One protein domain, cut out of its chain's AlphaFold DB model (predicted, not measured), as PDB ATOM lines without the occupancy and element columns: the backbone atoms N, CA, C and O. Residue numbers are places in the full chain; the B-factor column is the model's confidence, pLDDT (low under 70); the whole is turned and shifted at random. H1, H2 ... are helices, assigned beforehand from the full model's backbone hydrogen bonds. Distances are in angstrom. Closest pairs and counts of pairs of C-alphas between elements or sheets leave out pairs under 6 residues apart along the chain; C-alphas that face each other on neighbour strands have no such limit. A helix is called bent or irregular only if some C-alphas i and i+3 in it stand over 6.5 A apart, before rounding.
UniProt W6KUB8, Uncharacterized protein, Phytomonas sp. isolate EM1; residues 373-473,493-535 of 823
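This is residues 373 to 473 and 493 to 535 of the 823 residues of an uncharacterized protein of Phytomonas sp. isolate EM1 (UniProt W6KUB8). Look first for a long, loose rod built on two long helices, H1 and H6, which lie side by side and run the same way. At one end of the rod H2 folds back from the end of H1, H3 then crosses H6 nearly at right angles, and H4 runs back toward the end of the rod where H6 begins, with short H5 beyond it. H1, H2, H4 and H6 form a bundle, helices gathered roughly side by side, with H2 and H4 at different stretches of the rod. The printed part has 144 residues with six named helices, H1 to H6 in that order, and no named strand, so its class is all helix. The whole is loose, with a radius of gyration of the C-alphas of 18.8 A and spans of 65 by 27 by 20 A.

Start at H1, residues 373 to 409, which touches H6, residues 493 to 535, the same way at a shallow tilt of 26 degrees; their closest C-alphas, Ser 388 and Gln 511, are 5.3 A apart. H1 has a kink of 28 degrees near residue 399. Go on to H2, residues 413 to 425, which forms a helical hairpin with H1 at a shallow tilt of 23 degrees, opposite ways; H1 touches it with residues 407 to 408 alone, and the closest C-alphas, Leu 407 and Arg 416, are 5.8 A apart. H2 only just touches H6, with 3 pairs of C-alphas within 8 A, the closest being Leu 423 and Trp 524 at 6.4 A. Next comes H3, residues 429 to 440, a helical hairpin with H2 at a steep tilt of 41 degrees, opposite ways, with the C-alphas of Arg 424 and Gly 432 closest at 4.3 A. H3 touches H6 about perpendicular, at 81 degrees, through its residues 429 to 434 alone; the C-alphas of Leu 431 and Ala 517 come closest, at 4.4 A. H1 and H3 are near each other, with 14 pairs of C-alphas within 10 A. Then find H4, residues 446 to 467, which touches H6 with residues 460 to 467 alone, opposite ways at a shallow tilt of 24 degrees; the C-alphas of Tyr 467 and Arg 496 are closest, at 5.8 A. H4 is close to H1 but not clearly touching, with the C-alphas of His 385 and Trp 457 closest at 7.1 A. H5, residues 470 to 473, is close to H4 but not clearly touching, and is apart from H1, H2, H3 and H6. H6 is the hub, touching four helices, and the helix packing is part aligned, part crossed, with 3 of 6 pairs at a shallow tilt. In H2, H3 and H4 every O i to N i+4 pair is within hydrogen-bond range; in H1 it is 31 of 33 and in H6 35 of 39, while H5 is too short for such a pair and has 0 of its 1 O i to N i+3 pair within range.

Find C-alpha 373 at (25.296, 51.263, 130.689); from there H1 runs 52.2 A to Ser 409. H2, from Ala 413 to Asn 425, is 18.0 A long, and H3, from Arg 429 to Ser 440, is 16.7 A. H4 begins at Phe 446, with its C-alpha at (-2.530, 30.418, 123.129), and runs 31.7 A to Tyr 467. H5, from Met 470 to Thr 473, is 6.6 A long. H6 runs 61.5 A from Gly 493 to C-alpha 535 at (-8.365, 10.234, 150.724), with a kink of 31 degrees near residue 528. H1, H5 and H6 are only just irregular: C-alphas 401 and 404 are 6.8 A apart, 470 and 473 are 6.6 A apart, and 530 and 533 are 6.6 A apart.

The two C-alphas farthest apart, those of Thr 473 and Ser 535, are 66.7 A from each other. At the cut, residues 474 to 492 are not printed, and C-alphas 473 and 493 are 16.4 A apart; this is the link from H5 to H6. The links printed whole, H1 to H2, H2 to H3, H3 to H4 and H4 to H5, are tight. The mean pLDDT of the printed part is 83.2; look for values under 70 at residues 442 to 444, 446, 467 to 470, 472 to 473 and 493 to 499.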
ATOM      1  N   GLN A 373      26.358  51.420 129.681       78.88
ATOM      2  CA  GLN A 373      25.296  51.263 130.689       78.88
ATOM      3  C   GLN A 373      23.932  50.995 130.039       78.88
ATOM      4  O   GLN A 373      23.224  50.078 130.445       78.88
ATOM      5  N   VAL A 374      23.609  51.766 129.001       76.56
ATOM      6  CA  VAL A 374      22.419  51.620 128.151       76.56
ATOM      7  C   VAL A 374      22.342  50.224 127.539       76.56
ATOM      8  O   VAL A 374      21.322  49.547 127.636       76.56
ATOM      9  N   PHE A 375      23.449  49.774 126.959       78.31
ATOM     10  CA  PHE A 375      23.587  48.459 126.356       78.31
ATOM     11  C   PHE A 375      23.350  47.334 127.371       78.31
ATOM     12  O   PHE A 375      22.533  46.453 127.128       78.31
ATOM     13  N   VAL A 376      24.003  47.396 128.540       81.75
ATOM     14  CA  VAL A 376      23.823  46.403 129.614       81.75
ATOM     15  C   VAL A 376      22.379  46.382 130.119       81.75
ATOM     16  O   VAL A 376      21.848  45.301 130.360       81.75
ATOM     17  N   LEU A 377      21.720  47.539 130.235       79.12
ATOM     18  CA  LEU A 377      20.304  47.615 130.597       79.12
ATOM     19  C   LEU A 377      19.419  46.918 129.552       79.12
ATOM     20  O   LEU A 377      18.589  46.095 129.927       79.12
ATOM     21  N   MET A 378      19.628  47.175 128.258       78.81
ATOM     22  CA  MET A 378      18.875  46.506 127.189       78.81
ATOM     23  C   MET A 378      19.123  44.988 127.176       78.81
ATOM     24  O   MET A 378      18.159  44.231 127.110       78.81
ATOM     25  N   SER A 379      20.369  44.522 127.332       82.69
ATOM     26  CA  SER A 379      20.672  43.084 127.455       82.69
ATOM     27  C   SER A 379      19.962  42.436 128.651       82.69
ATOM     28  O   SER A 379      19.422  41.339 128.519       82.69
ATOM     29  N   LEU A 380      19.936  43.108 129.809       82.81
ATOM     30  CA  LEU A 380      19.248  42.616 131.008       82.81
ATOM     31  C   LEU A 380      17.726  42.573 130.821       82.81
ATOM     32  O   LEU A 380      17.103  41.604 131.242       82.81
ATOM     33  N   LEU A 381      17.133  43.571 130.156       80.88
ATOM     34  CA  LEU A 381      15.705  43.566 129.819       80.88
ATOM     35  C   LEU A 381      15.355  42.455 128.816       80.88
ATOM     36  O   LEU A 381      14.309  41.828 128.963       80.88
ATOM     37  N   CYS A 382      16.226  42.157 127.847       82.69
ATOM     38  CA  CYS A 382      16.038  41.037 126.920       82.69
ATOM     39  C   CYS A 382      16.068  39.670 127.622       82.69
ATOM     40  O   CYS A 382      15.185  38.850 127.376       82.69
ATOM     41  N   GLU A 383      17.020  39.411 128.527       85.31
ATOM     42  CA  GLU A 383      17.057  38.119 129.232       85.31
ATOM     43  C   GLU A 383      15.969  38.026 130.323       85.31
ATOM     44  O   GLU A 383      15.392  36.958 130.518       85.31
ATOM     45  N   ALA A 384      15.589  39.139 130.968       83.31
ATOM     46  CA  ALA A 384      14.420  39.194 131.855       83.31
ATOM     47  C   ALA A 384      13.111  38.908 131.094       83.31
ATOM     48  O   ALA A 384      12.292  38.108 131.555       83.31
ATOM     49  N   HIS A 385      12.946  39.477 129.893       82.69
ATOM     50  CA  HIS A 385      11.845  39.147 128.988       82.69
ATOM     51  C   HIS A 385      11.816  37.641 128.705       82.69
ATOM     52  O   HIS A 385      10.807  36.985 128.977       82.69
ATOM     53  N   ARG A 386      12.949  37.085 128.256       85.94
ATOM     54  CA  ARG A 386      13.119  35.670 127.895       85.94
ATOM     55  C   ARG A 386      12.831  34.720 129.061       85.94
ATOM     56  O   ARG A 386      12.122  33.729 128.881       85.94
ATOM     57  N   HIS A 387      13.302  35.042 130.267       87.94
ATOM     58  CA  HIS A 387      12.976  34.295 131.482       87.94
ATOM     59  C   HIS A 387      11.491  34.401 131.850       87.94
ATOM     60  O   HIS A 387      10.882  33.378 132.155       87.94
ATOM     61  N   SER A 388      10.890  35.597 131.805       86.31
ATOM     62  CA  SER A 388       9.460  35.771 132.108       86.31
ATOM     63  C   SER A 388       8.573  34.992 131.135       86.31
ATOM     64  O   SER A 388       7.601  34.373 131.554       86.31
ATOM     65  N   TRP A 389       8.936  34.962 129.847       86.25
ATOM     66  CA  TRP A 389       8.227  34.199 128.826       86.25
ATOM     67  C   TRP A 389       8.330  32.697 129.089       86.25
ATOM     68  O   TRP A 389       7.308  32.018 129.129       86.25
ATOM     69  N   LYS A 390       9.536  32.185 129.385       91.00
ATOM     70  CA  LYS A 390       9.734  30.775 129.758       91.00
ATOM     71  C   LYS A 390       8.887  30.378 130.974       91.00
ATOM     72  O   LYS A 390       8.137  29.412 130.896       91.00
ATOM     73  N   LEU A 391       8.972  31.142 132.064       90.69
ATOM     74  CA  LEU A 391       8.208  30.896 133.294       90.69
ATOM     75  C   LEU A 391       6.696  30.943 133.046       90.69
ATOM     76  O   LEU A 391       5.949  30.153 133.619       90.69
ATOM     77  N   HIS A 392       6.246  31.856 132.183       86.94
ATOM     78  CA  HIS A 392       4.843  31.952 131.815       86.94
ATOM     79  C   HIS A 392       4.375  30.745 130.991       86.94
ATOM     80  O   HIS A 392       3.308  30.204 131.270       86.94
ATOM     81  N   LEU A 393       5.174  30.281 130.024       88.38
ATOM     82  CA  LEU A 393       4.885  29.066 129.259       88.38
ATOM     83  C   LEU A 393       4.824  27.822 130.153       88.38
ATOM     84  O   LEU A 393       3.888  27.038 130.024       88.38
ATOM     85  N   GLU A 394       5.769  27.665 131.083       92.31
ATOM     86  CA  GLU A 394       5.776  26.555 132.050       92.31
ATOM     87  C   GLU A 394       4.527  26.600 132.954       92.31
ATOM     88  O   GLU A 394       3.868  25.579 133.159       92.31
ATOM     89  N   LEU A 395       4.117  27.791 133.412       91.19
ATOM     90  CA  LEU A 395       2.891  27.970 134.200       91.19
ATOM     91  C   LEU A 395       1.634  27.641 133.379       91.19
ATOM     92  O   LEU A 395       0.747  26.940 133.864       91.19
ATOM     93  N   LEU A 396       1.560  28.110 132.131       88.12
ATOM     94  CA  LEU A 396       0.434  27.865 131.228       88.12
ATOM     95  C   LEU A 396       0.311  26.377 130.859       88.12
ATOM     96  O   LEU A 396      -0.802  25.858 130.794       88.12
ATOM     97  N   GLN A 397       1.435  25.672 130.693       90.50
ATOM     98  CA  GLN A 397       1.474  24.219 130.505       90.50
ATOM     99  C   GLN A 397       0.957  23.472 131.742       90.50
ATOM    100  O   GLN A 397       0.092  22.608 131.597       90.50
ATOM    101  N   LEU A 398       1.405  23.829 132.956       92.31
ATOM    102  CA  LEU A 398       0.864  23.238 134.190       92.31
ATOM    103  C   LEU A 398      -0.647  23.482 134.325       92.31
ATOM    104  O   LEU A 398      -1.395  22.569 134.687       92.31
ATOM    105  N   TYR A 399      -1.117  24.682 133.978       90.19
ATOM    106  CA  TYR A 399      -2.545  24.994 133.981       90.19
ATOM    107  C   TYR A 399      -3.342  24.166 132.971       90.19
ATOM    108  O   TYR A 399      -4.382  23.617 133.329       90.19
ATOM    109  N   HIS A 400      -2.868  24.066 131.728       87.62
ATOM    110  CA  HIS A 400      -3.596  23.405 130.648       87.62
ATOM    111  C   HIS A 400      -3.599  21.875 130.771       87.62
ATOM    112  O   HIS A 400      -4.638  21.258 130.558       87.62
ATOM    113  N   TYR A 401      -2.468  21.262 131.138       91.62
ATOM    114  CA  TYR A 401      -2.325  19.802 131.167       91.62
ATOM    115  C   TYR A 401      -2.656  19.151 132.516       91.62
ATOM    116  O   TYR A 401      -2.960  17.961 132.536       91.62
ATOM    117  N   TYR A 402      -2.630  19.899 133.627       94.06
ATOM    118  CA  TYR A 402      -2.881  19.341 134.963       94.06
ATOM    119  C   TYR A 402      -4.024  20.053 135.688       94.06
ATOM    120  O   TYR A 402      -5.032  19.421 135.992       94.06
ATOM    121  N   ILE A 403      -3.922  21.362 135.946       93.56
ATOM    122  CA  ILE A 403      -4.875  22.050 136.840       93.56
ATOM    123  C   ILE A 403      -6.291  22.087 136.245       93.56
ATOM    124  O   ILE A 403      -7.249  21.751 136.939       93.56
ATOM    125  N   LEU A 404      -6.449  22.458 134.970       91.00
ATOM    126  CA  LEU A 404      -7.764  22.491 134.322       91.00
ATOM    127  C   LEU A 404      -8.382  21.085 134.167       91.00
ATOM    128  O   LEU A 404      -9.554  20.945 134.512       91.00
ATOM    129  N   PRO A 405      -7.645  20.030 133.754       92.81
ATOM    130  CA  PRO A 405      -8.144  18.656 133.803       92.81
ATOM    131  C   PRO A 405      -8.533  18.176 135.206       92.81
ATOM    132  O   PRO A 405      -9.585  17.557 135.342       92.81
ATOM    133  N   ILE A 406      -7.764  18.496 136.253       94.62
ATOM    134  CA  ILE A 406      -8.107  18.150 137.645       94.62
ATOM    135  C   ILE A 406      -9.423  18.828 138.064       94.62
ATOM    136  O   ILE A 406     -10.359  18.150 138.478       94.62
ATOM    137  N   LEU A 407      -9.545  20.148 137.870       93.12
ATOM    138  CA  LEU A 407     -10.765  20.913 138.184       93.12
ATOM    139  C   LEU A 407     -11.961  20.588 137.266       93.12
ATOM    140  O   LEU A 407     -13.097  20.946 137.579       93.12
ATOM    141  N   GLY A 408     -11.717  19.959 136.115       91.00
ATOM    142  CA  GLY A 408     -12.744  19.432 135.215       91.00
ATOM    143  C   GLY A 408     -13.169  17.996 135.536       91.00
ATOM    144  O   GLY A 408     -14.276  17.609 135.177       91.00
ATOM    145  N   SER A 409     -12.317  17.223 136.219       92.25
ATOM    146  CA  SER A 409     -12.557  15.813 136.577       92.25
ATOM    147  C   SER A 409     -13.183  15.629 137.963       92.25
ATOM    148  O   SER A 409     -13.567  14.513 138.313       92.25
ATOM    149  N   SER A 410     -13.294  16.704 138.751       91.06
ATOM    150  CA  SER A 410     -13.988  16.703 140.041       91.06
ATOM    151  C   SER A 410     -15.444  16.254 139.880       91.06
ATOM    152  O   SER A 410     -16.169  16.792 139.040       91.06
ATOM    153  N   ARG A 411     -15.893  15.306 140.705       90.00
ATOM    154  CA  ARG A 411     -17.194  14.628 140.579       90.00
ATOM    155  C   ARG A 411     -18.382  15.507 140.972       90.00
ATOM    156  O   ARG A 411     -19.508  15.208 140.583       90.00
ATOM    157  N   SER A 412     -18.158  16.572 141.742       94.06
ATOM    158  CA  SER A 412     -19.209  17.512 142.152       94.06
ATOM    159  C   SER A 412     -18.756  18.976 142.125       94.06
ATOM    160  O   SER A 412     -17.573  19.292 142.249       94.06
ATOM    161  N   ALA A 413     -19.718  19.898 142.027       93.25
ATOM    162  CA  ALA A 413     -19.447  21.335 142.117       93.25
ATOM    163  C   ALA A 413     -18.893  21.755 143.499       93.25
ATOM    164  O   ALA A 413     -18.092  22.687 143.589       93.25
ATOM    165  N   ALA A 414     -19.265  21.045 144.571       93.75
ATOM    166  CA  ALA A 414     -18.719  21.271 145.910       93.75
ATOM    167  C   ALA A 414     -17.236  20.865 145.978       93.75
ATOM    168  O   ALA A 414     -16.394  21.664 146.378       93.75
ATOM    169  N   GLU A 415     -16.894  19.675 145.477       92.62
ATOM    170  CA  GLU A 415     -15.507  19.210 145.331       92.62
ATOM    171  C   GLU A 415     -14.666  20.217 144.530       92.62
ATOM    172  O   GLU A 415     -13.601  20.648 144.972       92.62
ATOM    173  N   ARG A 416     -15.202  20.692 143.397       93.62
ATOM    174  CA  ARG A 416     -14.549  21.709 142.570       93.62
ATOM    175  C   ARG A 416     -14.297  23.019 143.315       93.62
ATOM    176  O   ARG A 416     -13.211  23.576 143.200       93.62
ATOM    177  N   THR A 417     -15.270  23.531 144.069       93.81
ATOM    178  CA  THR A 417     -15.093  24.787 144.823       93.81
ATOM    179  C   THR A 417     -14.114  24.635 145.988       93.81
ATOM    180  O   THR A 417     -13.373  25.577 146.263       93.81
ATOM    181  N   VAL A 418     -14.015  23.455 146.613       93.06
ATOM    182  CA  VAL A 418     -12.949  23.136 147.582       93.06
ATOM    183  C   VAL A 418     -11.575  23.135 146.905       93.06
ATOM    184  O   VAL A 418     -10.653  23.782 147.403       93.06
ATOM    185  N   LEU A 419     -11.439  22.492 145.741       93.69
ATOM    186  CA  LEU A 419     -10.188  22.450 144.976       93.69
ATOM    187  C   LEU A 419      -9.770  23.837 144.444       93.69
ATOM    188  O   LEU A 419      -8.610  24.221 144.597       93.69
ATOM    189  N   GLU A 420     -10.700  24.634 143.905       93.12
ATOM    190  CA  GLU A 420     -10.441  26.026 143.500       93.12
ATOM    191  C   GLU A 420     -10.089  26.920 144.701       93.12
ATOM    192  O   GLU A 420      -9.232  27.796 144.580       93.12
ATOM    193  N   LYS A 421     -10.698  26.704 145.876       93.00
ATOM    194  CA  LYS A 421     -10.349  27.420 147.114       93.00
ATOM    195  C   LYS A 421      -8.946  27.042 147.594       93.00
ATOM    196  O   LYS A 421      -8.168  27.935 147.911       93.00
ATOM    197  N   ALA A 422      -8.583  25.759 147.570       92.56
ATOM    198  CA  ALA A 422      -7.231  25.296 147.886       92.56
ATOM    199  C   ALA A 422      -6.177  25.873 146.919       92.56
ATOM    200  O   ALA A 422      -5.106  26.280 147.362       92.56
ATOM    201  N   LEU A 423      -6.498  25.983 145.624       92.50
ATOM    202  CA  LEU A 423      -5.628  26.572 144.595       92.50
ATOM    203  C   LEU A 423      -5.456  28.093 144.755       92.50
ATOM    204  O   LEU A 423      -4.387  28.637 144.491       92.50
ATOM    205  N   ARG A 424      -6.505  28.803 145.186       90.94
ATOM    206  CA  ARG A 424      -6.441  30.249 145.478       90.94
ATOM    207  C   ARG A 424      -5.731  30.551 146.802       90.94
ATOM    208  O   ARG A 424      -5.193  31.647 146.946       90.94
ATOM    209  N   ASN A 425      -5.731  29.598 147.735       90.56
ATOM    210  CA  ASN A 425      -5.137  29.725 149.066       90.56
ATOM    211  C   ASN A 425      -3.693  29.200 149.166       90.56
ATOM    212  O   ASN A 425      -3.055  29.447 150.182       90.56
ATOM    213  N   SER A 426      -3.165  28.476 148.175       84.00
ATOM    214  CA  SER A 426      -1.823  27.888 148.265       84.00
ATOM    215  C   SER A 426      -0.716  28.943 148.119       84.00
ATOM    216  O   SER A 426      -0.379  29.336 147.000       84.00
ATOM    217  N   GLY A 427      -0.107  29.364 149.231       80.94
ATOM    218  CA  GLY A 427       1.071  30.227 149.249       80.94
ATOM    219  C   GLY A 427       0.836  31.622 148.668       80.94
ATOM    220  O   GLY A 427       0.236  32.502 149.291       80.94
ATOM    221  N   SER A 428       1.393  31.887 147.486       74.81
ATOM    222  CA  SER A 428       1.348  33.218 146.888       74.81
ATOM    223  C   SER A 428       0.006  33.533 146.220       74.81
ATOM    224  O   SER A 428      -0.473  32.843 145.320       74.81
ATOM    225  N   ARG A 429      -0.536  34.716 146.551       85.44
ATOM    226  CA  ARG A 429      -1.692  35.326 145.860       85.44
ATOM    227  C   ARG A 429      -1.501  35.430 144.339       85.44
ATOM    228  O   ARG A 429      -2.488  35.529 143.617       85.44
ATOM    229  N   ALA A 430      -0.255  35.397 143.856       84.62
ATOM    230  CA  ALA A 430       0.080  35.358 142.437       84.62
ATOM    231  C   ALA A 430      -0.611  34.190 141.714       84.62
ATOM    232  O   ALA A 430      -1.206  34.415 140.661       84.62
ATOM    233  N   LEU A 431      -0.627  32.984 142.296       86.88
ATOM    234  CA  LEU A 431      -1.333  31.851 141.694       86.88
ATOM    235  C   LEU A 431      -2.845  32.097 141.616       86.88
ATOM    236  O   LEU A 431      -3.459  31.815 140.592       86.88
ATOM    237  N   GLY A 432      -3.433  32.708 142.648       85.94
ATOM    238  CA  GLY A 432      -4.838  33.124 142.645       85.94
ATOM    239  C   GLY A 432      -5.176  34.125 141.530       85.94
ATOM    240  O   GLY A 432      -6.217  33.981 140.890       85.94
ATOM    241  N   TYR A 433      -4.292  35.092 141.248       85.06
ATOM    242  CA  TYR A 433      -4.450  36.031 140.127       85.06
ATOM    243  C   TYR A 433      -4.315  35.348 138.757       85.06
ATOM    244  O   TYR A 433      -5.091  35.648 137.849       85.06
ATOM    245  N   TYR A 434      -3.375  34.410 138.594       83.06
ATOM    246  CA  TYR A 434      -3.285  33.625 137.358       83.06
ATOM    247  C   TYR A 434      -4.484  32.687 137.196       83.06
ATOM    248  O   TYR A 434      -5.023  32.596 136.099       83.06
ATOM    249  N   HIS A 435      -4.980  32.065 138.267       87.94
ATOM    250  CA  HIS A 435      -6.185  31.243 138.215       87.94
ATOM    251  C   HIS A 435      -7.411  32.045 137.761       87.94
ATOM    252  O   HIS A 435      -8.091  31.606 136.840       87.94
ATOM    253  N   THR A 436      -7.692  33.215 138.348       86.50
ATOM    254  CA  THR A 436      -8.866  34.014 137.944       86.50
ATOM    255  C   THR A 436      -8.755  34.524 136.510       86.50
ATOM    256  O   THR A 436      -9.750  34.488 135.788       86.50
ATOM    257  N   ALA A 437      -7.557  34.910 136.056       83.00
ATOM    258  CA  ALA A 437      -7.318  35.248 134.657       83.00
ATOM    259  C   ALA A 437      -7.551  34.034 133.738       83.00
ATOM    260  O   ALA A 437      -8.454  34.057 132.904       83.00
ATOM    261  N   LEU A 438      -6.789  32.951 133.914       81.12
ATOM    262  CA  LEU A 438      -6.802  31.784 133.024       81.12
ATOM    263  C   LEU A 438      -8.158  31.052 133.031       81.12
ATOM    264  O   LEU A 438      -8.587  30.577 131.983       81.12
ATOM    265  N   ALA A 439      -8.871  31.017 134.164       80.12
ATOM    266  CA  ALA A 439     -10.220  30.448 134.250       80.12
ATOM    267  C   ALA A 439     -11.294  31.333 133.591       80.12
ATOM    268  O   ALA A 439     -12.264  30.801 133.052       80.12
ATOM    269  N   SER A 440     -11.122  32.663 133.574       79.12
ATOM    270  CA  SER A 440     -12.002  33.559 132.800       79.12
ATOM    271  C   SER A 440     -11.830  33.384 131.285       79.12
ATOM    272  O   SER A 440     -12.758  33.639 130.521       79.12
ATOM    273  N   PHE A 441     -10.675  32.865 130.855       70.50
ATOM    274  CA  PHE A 441     -10.368  32.498 129.475       70.50
ATOM    275  C   PHE A 441     -10.640  31.007 129.177       70.50
ATOM    276  O   PHE A 441      -9.868  30.355 128.477       70.50
ATOM    277  N   ALA A 442     -11.737  30.431 129.678       56.97
ATOM    278  CA  ALA A 442     -12.145  29.074 129.296       56.97
ATOM    279  C   ALA A 442     -12.385  28.982 127.767       56.97
ATOM    280  O   ALA A 442     -13.334  29.566 127.248       56.97
ATOM    281  N   GLY A 443     -11.509  28.265 127.047       66.19
ATOM    282  CA  GLY A 443     -11.452  28.257 125.572       66.19
ATOM    283  C   GLY A 443     -10.316  29.094 124.954       66.19
ATOM    284  O   GLY A 443     -10.392  29.460 123.784       66.19
ATOM    285  N   MET A 444      -9.286  29.428 125.735       62.38
ATOM    286  CA  MET A 444      -8.155  30.286 125.358       62.38
ATOM    287  C   MET A 444      -7.407  29.845 124.092       62.38
ATOM    288  O   MET A 444      -6.848  28.750 124.041       62.38
ATOM    289  N   ASP A 445      -7.278  30.758 123.129       72.50
ATOM    290  CA  ASP A 445      -6.227  30.672 122.117       72.50
ATOM    291  C   ASP A 445      -4.886  31.096 122.741       72.50
ATOM    292  O   ASP A 445      -4.721  32.228 123.210       72.50
ATOM    293  N   PHE A 446      -3.915  30.184 122.722       69.31
ATOM    294  CA  PHE A 446      -2.530  30.418 123.129       69.31
ATOM    295  C   PHE A 446      -1.908  31.640 122.424       69.31
ATOM    296  O   PHE A 446      -1.158  32.396 123.045       69.31
ATOM    297  N   GLN A 447      -2.262  31.887 121.157       75.44
ATOM    298  CA  GLN A 447      -1.759  33.027 120.384       75.44
ATOM    299  C   GLN A 447      -2.249  34.368 120.939       75.44
ATOM    300  O   GLN A 447      -1.494  35.341 120.946       75.44
ATOM    301  N   LEU A 448      -3.477  34.433 121.470       77.38
ATOM    302  CA  LEU A 448      -3.990  35.645 122.114       77.38
ATOM    303  C   LEU A 448      -3.207  35.963 123.395       77.38
ATOM    304  O   LEU A 448      -2.956  37.137 123.680       77.38
ATOM    305  N   PHE A 449      -2.794  34.941 124.151       72.12
ATOM    306  CA  PHE A 449      -1.988  35.148 125.354       72.12
ATOM    307  C   PHE A 449      -0.539  35.530 125.018       72.12
ATOM    308  O   PHE A 449      -0.030  36.505 125.577       72.12
ATOM    309  N   ARG A 450       0.087  34.854 124.038       78.88
ATOM    310  CA  ARG A 450       1.391  35.250 123.471       78.88
ATOM    311  C   ARG A 450       1.369  36.714 123.031       78.88
ATOM    312  O   ARG A 450       2.180  37.505 123.498       78.88
ATOM    313  N   TYR A 451       0.370  37.109 122.240       81.00
ATOM    314  CA  TYR A 451       0.208  38.488 121.783       81.00
ATOM    315  C   TYR A 451       0.089  39.499 122.935       81.00
ATOM    316  O   TYR A 451       0.660  40.588 122.839       81.00
ATOM    317  N   GLN A 452      -0.633  39.176 124.016       80.00
ATOM    318  CA  GLN A 452      -0.754  40.060 125.184       80.00
ATOM    319  C   GLN A 452       0.574  40.227 125.934       80.00
ATOM    320  O   GLN A 452       0.937  41.360 126.258       80.00
ATOM    321  N   HIS A 453       1.316  39.138 126.159       79.44
ATOM    322  CA  HIS A 453       2.652  39.181 126.766       79.44
ATOM    323  C   HIS A 453       3.624  39.982 125.882       79.44
ATOM    324  O   HIS A 453       4.130  41.023 126.316       79.44
ATOM    325  N   ASP A 454       3.739  39.615 124.602       82.50
ATOM    326  CA  ASP A 454       4.564  40.306 123.605       82.50
ATOM    327  C   ASP A 454       4.199  41.794 123.480       82.50
ATOM    328  O   ASP A 454       5.048  42.622 123.158       82.50
ATOM    329  N   ARG A 455       2.928  42.177 123.672       84.44
ATOM    330  CA  ARG A 455       2.475  43.580 123.591       84.44
ATOM    331  C   ARG A 455       2.968  44.414 124.773       84.44
ATOM    332  O   ARG A 455       3.330  45.572 124.567       84.44
ATOM    333  N   ILE A 456       2.993  43.853 125.983       79.56
ATOM    334  CA  ILE A 456       3.522  44.537 127.175       79.56
ATOM    335  C   ILE A 456       5.026  44.771 126.999       79.56
ATOM    336  O   ILE A 456       5.493  45.902 127.138       79.56
ATOM    337  N   TRP A 457       5.768  43.735 126.605       78.50
ATOM    338  CA  TRP A 457       7.215  43.832 126.416       78.50
ATOM    339  C   TRP A 457       7.610  44.694 125.211       78.50
ATOM    340  O   TRP A 457       8.509  45.520 125.339       78.50
ATOM    341  N   ARG A 458       6.902  44.627 124.073       82.12
ATOM    342  CA  ARG A 458       7.125  45.568 122.954       82.12
ATOM    343  C   ARG A 458       6.886  47.022 123.358       82.12
ATOM    344  O   ARG A 458       7.658  47.880 122.935       82.12
ATOM    345  N   LYS A 459       5.871  47.308 124.189       82.88
ATOM    346  CA  LYS A 459       5.657  48.668 124.707       82.88
ATOM    347  C   LYS A 459       6.845  49.119 125.558       82.88
ATOM    348  O   LYS A 459       7.361  50.197 125.301       82.88
ATOM    349  N   LEU A 460       7.318  48.289 126.493       74.12
ATOM    350  CA  LEU A 460       8.538  48.579 127.254       74.12
ATOM    351  C   LEU A 460       9.722  48.868 126.321       74.12
ATOM    352  O   LEU A 460      10.367  49.897 126.473       74.12
ATOM    353  N   PHE A 461      10.032  47.980 125.372       78.31
ATOM    354  CA  PHE A 461      11.208  48.159 124.515       78.31
ATOM    355  C   PHE A 461      11.126  49.438 123.666       78.31
ATOM    356  O   PHE A 461      12.161  50.058 123.425       78.31
ATOM    357  N   ALA A 462       9.921  49.876 123.280       79.75
ATOM    358  CA  ALA A 462       9.694  51.182 122.663       79.75
ATOM    359  C   ALA A 462       9.866  52.345 123.662       79.75
ATOM    360  O   ALA A 462      10.632  53.262 123.384       79.75
ATOM    361  N   ASP A 463       9.235  52.288 124.842       76.19
ATOM    362  CA  ASP A 463       9.370  53.307 125.896       76.19
ATOM    363  C   ASP A 463      10.858  53.502 126.291       76.19
ATOM    364  O   ASP A 463      11.315  54.628 126.502       76.19
ATOM    365  N   VAL A 464      11.646  52.415 126.328       71.50
ATOM    366  CA  VAL A 464      13.092  52.456 126.595       71.50
ATOM    367  C   VAL A 464      13.882  52.967 125.387       71.50
ATOM    368  O   VAL A 464      14.709  53.854 125.574       71.50
ATOM    369  N   ARG A 465      13.640  52.509 124.150       75.38
ATOM    370  CA  ARG A 465      14.314  53.077 122.957       75.38
ATOM    371  C   ARG A 465      14.089  54.586 122.818       75.38
ATOM    372  O   ARG A 465      15.050  55.320 122.565       75.38
ATOM    373  N   GLN A 466      12.870  55.044 123.098       75.06
ATOM    374  CA  GLN A 466      12.511  56.455 123.076       75.06
ATOM    375  C   GLN A 466      13.198  57.224 124.212       75.06
ATOM    376  O   GLN A 466      13.672  58.340 123.998       75.06
ATOM    377  N   TYR A 467      13.306  56.637 125.412       66.56
ATOM    378  CA  TYR A 467      14.113  57.210 126.495       66.56
ATOM    379  C   TYR A 467      15.589  57.368 126.085       66.56
ATOM    380  O   TYR A 467      16.195  58.414 126.322       66.56
ATOM    381  N   LEU A 468      16.156  56.349 125.441       66.81
ATOM    382  CA  LEU A 468      17.551  56.316 125.006       66.81
ATOM    383  C   LEU A 468      17.866  57.270 123.841       66.81
ATOM    384  O   LEU A 468      19.034  57.408 123.479       66.81
ATOM    385  N   GLY A 469      16.851  57.906 123.243       69.06
ATOM    386  CA  GLY A 469      16.994  58.739 122.047       69.06
ATOM    387  C   GLY A 469      17.339  57.944 120.783       69.06
ATOM    388  O   GLY A 469      17.751  58.538 119.790       69.06
ATOM    389  N   MET A 470      17.189  56.613 120.799       69.31
ATOM    390  CA  MET A 470      17.543  55.762 119.654       69.31
ATOM    391  C   MET A 470      16.610  55.976 118.461       69.31
ATOM    392  O   MET A 470      17.047  55.863 117.323       69.31
ATOM    393  N   ASP A 471      15.351  56.330 118.718       72.19
ATOM    394  CA  ASP A 471      14.363  56.588 117.666       72.19
ATOM    395  C   ASP A 471      14.487  58.012 117.075       72.19
ATOM    396  O   ASP A 471      13.821  58.347 116.098       72.19
ATOM    397  N   SER A 472      15.341  58.873 117.650       64.12
ATOM    398  CA  SER A 472      15.487  60.278 117.237       64.12
ATOM    399  C   SER A 472      16.324  60.478 115.968       64.12
ATOM    400  O   SER A 472      16.254  61.549 115.372       64.12
ATOM    401  N   THR A 473      17.095  59.478 115.529       56.19
ATOM    402  CA  THR A 473      17.938  59.564 114.320       56.19
ATOM    403  C   THR A 473      17.163  59.351 113.016       56.19
ATOM    404  O   THR A 473      17.654  59.700 111.951       56.19
ATOM    405  N   GLY A 493      15.610  63.760 130.326       59.34
ATOM    406  CA  GLY A 493      16.515  62.609 130.347       59.34
ATOM    407  C   GLY A 493      16.743  61.979 131.728       59.34
ATOM    408  O   GLY A 493      17.178  60.833 131.796       59.34
ATOM    409  N   THR A 494      16.442  62.669 132.831       62.19
ATOM    410  CA  THR A 494      16.491  62.078 134.184       62.19
ATOM    411  C   THR A 494      15.135  61.544 134.636       62.19
ATOM    412  O   THR A 494      15.083  60.478 135.249       62.19
ATOM    413  N   LEU A 495      14.031  62.214 134.284       63.12
ATOM    414  CA  LEU A 495      12.679  61.739 134.600       63.12
ATOM    415  C   LEU A 495      12.357  60.430 133.860       63.12
ATOM    416  O   LEU A 495      11.883  59.470 134.468       63.12
ATOM    417  N   ARG A 496      12.680  60.361 132.563       62.53
ATOM    418  CA  ARG A 496      12.468  59.164 131.731       62.53
ATOM    419  C   ARG A 496      13.413  58.007 132.103       62.53
ATOM    420  O   ARG A 496      13.010  56.847 132.007       62.53
ATOM    421  N   PHE A 497      14.612  58.298 132.626       65.56
ATOM    422  CA  PHE A 497      15.489  57.279 133.226       65.56
ATOM    423  C   PHE A 497      14.860  56.664 134.479       65.56
ATOM    424  O   PHE A 497      14.801  55.444 134.603       65.56
ATOM    425  N   ALA A 498      14.348  57.498 135.391       67.06
ATOM    426  CA  ALA A 498      13.678  57.024 136.598       67.06
ATOM    427  C   ALA A 498      12.427  56.193 136.262       67.06
ATOM    428  O   ALA A 498      12.232  55.133 136.849       67.06
ATOM    429  N   ALA A 499      11.631  56.615 135.273       68.94
ATOM    430  CA  ALA A 499      10.496  55.838 134.773       68.94
ATOM    431  C   ALA A 499      10.928  54.472 134.201       68.94
ATOM    432  O   ALA A 499      10.341  53.453 134.557       68.94
ATOM    433  N   THR A 500      11.991  54.436 133.389       70.19
ATOM    434  CA  THR A 500      12.577  53.194 132.849       70.19
ATOM    435  C   THR A 500      13.044  52.253 133.962       70.19
ATOM    436  O   THR A 500      12.732  51.063 133.943       70.19
ATOM    437  N   LEU A 501      13.754  52.783 134.964       73.44
ATOM    438  CA  LEU A 501      14.235  52.007 136.106       73.44
ATOM    439  C   LEU A 501      13.064  51.429 136.917       73.44
ATOM    440  O   LEU A 501      13.057  50.235 137.207       73.44
ATOM    441  N   LEU A 502      12.051  52.243 137.224       78.12
ATOM    442  CA  LEU A 502      10.851  51.808 137.943       78.12
ATOM    443  C   LEU A 502      10.070  50.735 137.171       78.12
ATOM    444  O   LEU A 502       9.644  49.757 137.776       78.12
ATOM    445  N   HIS A 503       9.950  50.854 135.845       73.00
ATOM    446  CA  HIS A 503       9.312  49.817 135.029       73.00
ATOM    447  C   HIS A 503      10.143  48.524 134.988       73.00
ATOM    448  O   HIS A 503       9.579  47.436 135.020       73.00
ATOM    449  N   SER A 504      11.480  48.611 134.990       75.25
ATOM    450  CA  SER A 504      12.330  47.416 135.104       75.25
ATOM    451  C   SER A 504      12.140  46.689 136.443       75.25
ATOM    452  O   SER A 504      12.104  45.463 136.465       75.25
ATOM    453  N   LEU A 505      11.931  47.424 137.543       79.94
ATOM    454  CA  LEU A 505      11.651  46.847 138.863       79.94
ATOM    455  C   LEU A 505      10.275  46.161 138.914       79.94
ATOM    456  O   LEU A 505      10.197  45.023 139.365       79.94
ATOM    457  N   ASP A 506       9.230  46.795 138.375       80.56
ATOM    458  CA  ASP A 506       7.887  46.208 138.195       80.56
ATOM    459  C   ASP A 506       7.936  44.910 137.357       80.56
ATOM    460  O   ASP A 506       7.285  43.917 137.679       80.56
ATOM    461  N   LEU A 507       8.789  44.845 136.332       77.69
ATOM    462  CA  LEU A 507       8.987  43.626 135.541       77.69
ATOM    463  C   LEU A 507       9.724  42.517 136.307       77.69
ATOM    464  O   LEU A 507       9.337  41.354 136.185       77.69
ATOM    465  N   PHE A 508      10.727  42.846 137.127       81.88
ATOM    466  CA  PHE A 508      11.357  41.867 138.021       81.88
ATOM    467  C   PHE A 508      10.392  41.386 139.119       81.88
ATOM    468  O   PHE A 508      10.381  40.196 139.435       81.88
ATOM    469  N   GLU A 509       9.527  42.257 139.645       85.94
ATOM    470  CA  GLU A 509       8.471  41.882 140.594       85.94
ATOM    471  C   GLU A 509       7.442  40.940 139.945       85.94
ATOM    472  O   GLU A 509       7.093  39.910 140.527       85.94
ATOM    473  N   ARG A 510       7.031  41.203 138.696       82.31
ATOM    474  CA  ARG A 510       6.175  40.294 137.909       82.31
ATOM    475  C   ARG A 510       6.855  38.964 137.599       82.31
ATOM    476  O   ARG A 510       6.201  37.926 137.697       82.31
ATOM    477  N   GLN A 511       8.146  38.967 137.259       86.94
ATOM    478  CA  GLN A 511       8.925  37.746 137.031       86.94
ATOM    479  C   GLN A 511       9.000  36.898 138.311       86.94
ATOM    480  O   GLN A 511       8.726  35.700 138.265       86.94
ATOM    481  N   HIS A 512       9.287  37.518 139.458       87.94
ATOM    482  CA  HIS A 512       9.243  36.859 140.764       87.94
ATOM    483  C   HIS A 512       7.829  36.341 141.090       87.94
ATOM    484  O   HIS A 512       7.669  35.201 141.523       87.94
ATOM    485  N   GLY A 513       6.783  37.117 140.790       88.00
ATOM    486  CA  GLY A 513       5.387  36.684 140.897       88.00
ATOM    487  C   GLY A 513       5.064  35.453 140.040       88.00
ATOM    488  O   GLY A 513       4.352  34.563 140.504       88.00
ATOM    489  N   MET A 514       5.625  35.347 138.829       89.06
ATOM    490  CA  MET A 514       5.527  34.143 137.992       89.06
ATOM    491  C   MET A 514       6.296  32.956 138.586       89.06
ATOM    492  O   MET A 514       5.757  31.855 138.599       89.06
ATOM    493  N   GLN A 515       7.509  33.154 139.121       92.12
ATOM    494  CA  GLN A 515       8.271  32.088 139.798       92.12
ATOM    495  C   GLN A 515       7.513  31.535 141.015       92.12
ATOM    496  O   GLN A 515       7.415  30.320 141.188       92.12
ATOM    497  N   MET A 516       6.937  32.420 141.831       92.25
ATOM    498  CA  MET A 516       6.146  32.045 143.004       92.25
ATOM    499  C   MET A 516       4.861  31.315 142.591       92.25
ATOM    500  O   MET A 516       4.596  30.233 143.108       92.25
ATOM    501  N   ALA A 517       4.131  31.818 141.588       92.44
ATOM    502  CA  ALA A 517       2.960  31.131 141.041       92.44
ATOM    503  C   ALA A 517       3.304  29.745 140.465       92.44
ATOM    504  O   ALA A 517       2.588  28.788 140.735       92.44
ATOM    505  N   LEU A 518       4.412  29.597 139.729       94.75
ATOM    506  CA  LEU A 518       4.862  28.312 139.175       94.75
ATOM    507  C   LEU A 518       5.204  27.297 140.275       94.75
ATOM    508  O   LEU A 518       4.789  26.135 140.219       94.75
ATOM    509  N   ARG A 519       5.926  27.740 141.311       94.88
ATOM    510  CA  ARG A 519       6.259  26.913 142.476       94.88
ATOM    511  C   ARG A 519       5.003  26.487 143.232       94.88
ATOM    512  O   ARG A 519       4.882  25.324 143.610       94.88
ATOM    513  N   ASP A 520       4.076  27.410 143.455       94.31
ATOM    514  CA  ASP A 520       2.884  27.147 144.255       94.31
ATOM    515  C   ASP A 520       1.841  26.328 143.461       94.31
ATOM    516  O   ASP A 520       1.213  25.441 144.034       94.31
ATOM    517  N   ALA A 521       1.769  26.479 142.130       94.88
ATOM    518  CA  ALA A 521       1.057  25.565 141.228       94.88
ATOM    519  C   ALA A 521       1.604  24.136 141.333       94.88
ATOM    520  O   ALA A 521       0.849  23.185 141.518       94.88
ATOM    521  N   THR A 522       2.932  23.989 141.277       95.56
ATOM    522  CA  THR A 522       3.607  22.689 141.414       95.56
ATOM    523  C   THR A 522       3.320  22.060 142.783       95.56
ATOM    524  O   THR A 522       3.009  20.870 142.867       95.56
ATOM    525  N   ARG A 523       3.345  22.855 143.863       94.94
ATOM    526  CA  ARG A 523       2.971  22.419 145.222       94.94
ATOM    527  C   ARG A 523       1.507  21.994 145.324       94.94
ATOM    528  O   ARG A 523       1.238  20.962 145.927       94.94
ATOM    529  N   TRP A 524       0.577  22.736 144.724       95.31
ATOM    530  CA  TRP A 524      -0.844  22.383 144.727       95.31
ATOM    531  C   TRP A 524      -1.116  21.086 143.952       95.31
ATOM    532  O   TRP A 524      -1.814  20.213 144.461       95.31
ATOM    533  N   ILE A 525      -0.497  20.902 142.778       95.38
ATOM    534  CA  ILE A 525      -0.564  19.642 142.013       95.38
ATOM    535  C   ILE A 525       0.007  18.479 142.847       95.38
ATOM    536  O   ILE A 525      -0.582  17.401 142.901       95.38
ATOM    537  N   THR A 526       1.123  18.707 143.548       95.31
ATOM    538  CA  THR A 526       1.747  17.717 144.444       95.31
ATOM    539  C   THR A 526       0.800  17.330 145.587       95.31
ATOM    540  O   THR A 526       0.536  16.149 145.794       95.31
ATOM    541  N   TRP A 527       0.230  18.310 146.293       94.38
ATOM    542  CA  TRP A 527      -0.768  18.093 147.349       94.38
ATOM    543  C   TRP A 527      -2.008  17.348 146.832       94.38
ATOM    544  O   TRP A 527      -2.490  16.426 147.492       94.38
ATOM    545  N   TYR A 528      -2.489  17.676 145.631       94.38
ATOM    546  CA  TYR A 528      -3.626  16.982 145.032       94.38
ATOM    547  C   TYR A 528      -3.340  15.484 144.846       94.38
ATOM    548  O   TYR A 528      -4.122  14.651 145.302       94.38
ATOM    549  N   TYR A 529      -2.206  15.119 144.238       94.50
ATOM    550  CA  TYR A 529      -1.891  13.709 143.986       94.50
ATOM    551  C   TYR A 529      -1.520  12.915 145.247       94.50
ATOM    552  O   TYR A 529      -1.932  11.763 145.360       94.50
ATOM    553  N   TYR A 530      -0.774  13.500 146.192       94.06
ATOM    554  CA  TYR A 530      -0.285  12.771 147.373       94.06
ATOM    555  C   TYR A 530      -1.216  12.826 148.593       94.06
ATOM    556  O   TYR A 530      -1.130  11.944 149.444       94.06
ATOM    557  N   CYS A 531      -2.084  13.835 148.711       91.44
ATOM    558  CA  CYS A 531      -2.883  14.068 149.922       91.44
ATOM    559  C   CYS A 531      -4.392  14.039 149.642       91.44
ATOM    560  O   CYS A 531      -5.150  13.412 150.385       91.44
ATOM    561  N   TYR A 532      -4.839  14.670 148.552       89.81
ATOM    562  CA  TYR A 532      -6.262  14.724 148.213       89.81
ATOM    563  C   TYR A 532      -6.763  13.419 147.576       89.81
ATOM    564  O   TYR A 532      -7.716  12.803 148.057       89.81
ATOM    565  N   LEU A 533      -6.095  12.963 146.512       90.50
ATOM    566  CA  LEU A 533      -6.555  11.843 145.696       90.50
ATOM    567  C   LEU A 533      -6.706  10.519 146.481       90.50
ATOM    568  O   LEU A 533      -7.769   9.909 146.342       90.50
ATOM    569  N   PRO A 534      -5.761  10.082 147.346       85.56
ATOM    570  CA  PRO A 534      -5.914   8.831 148.100       85.56
ATOM    571  C   PRO A 534      -7.111   8.872 149.060       85.56
ATOM    572  O   PRO A 534      -7.907   7.933 149.113       85.56
ATOM    573  N   SER A 535      -7.291  10.003 149.749       81.62
ATOM    574  CA  SER A 535      -8.365  10.234 150.724       81.62
ATOM    575  C   SER A 535      -9.763  10.072 150.111       81.62
ATOM    576  O   SER A 535     -10.672   9.569 150.764       81.62
TER     577      SER A 535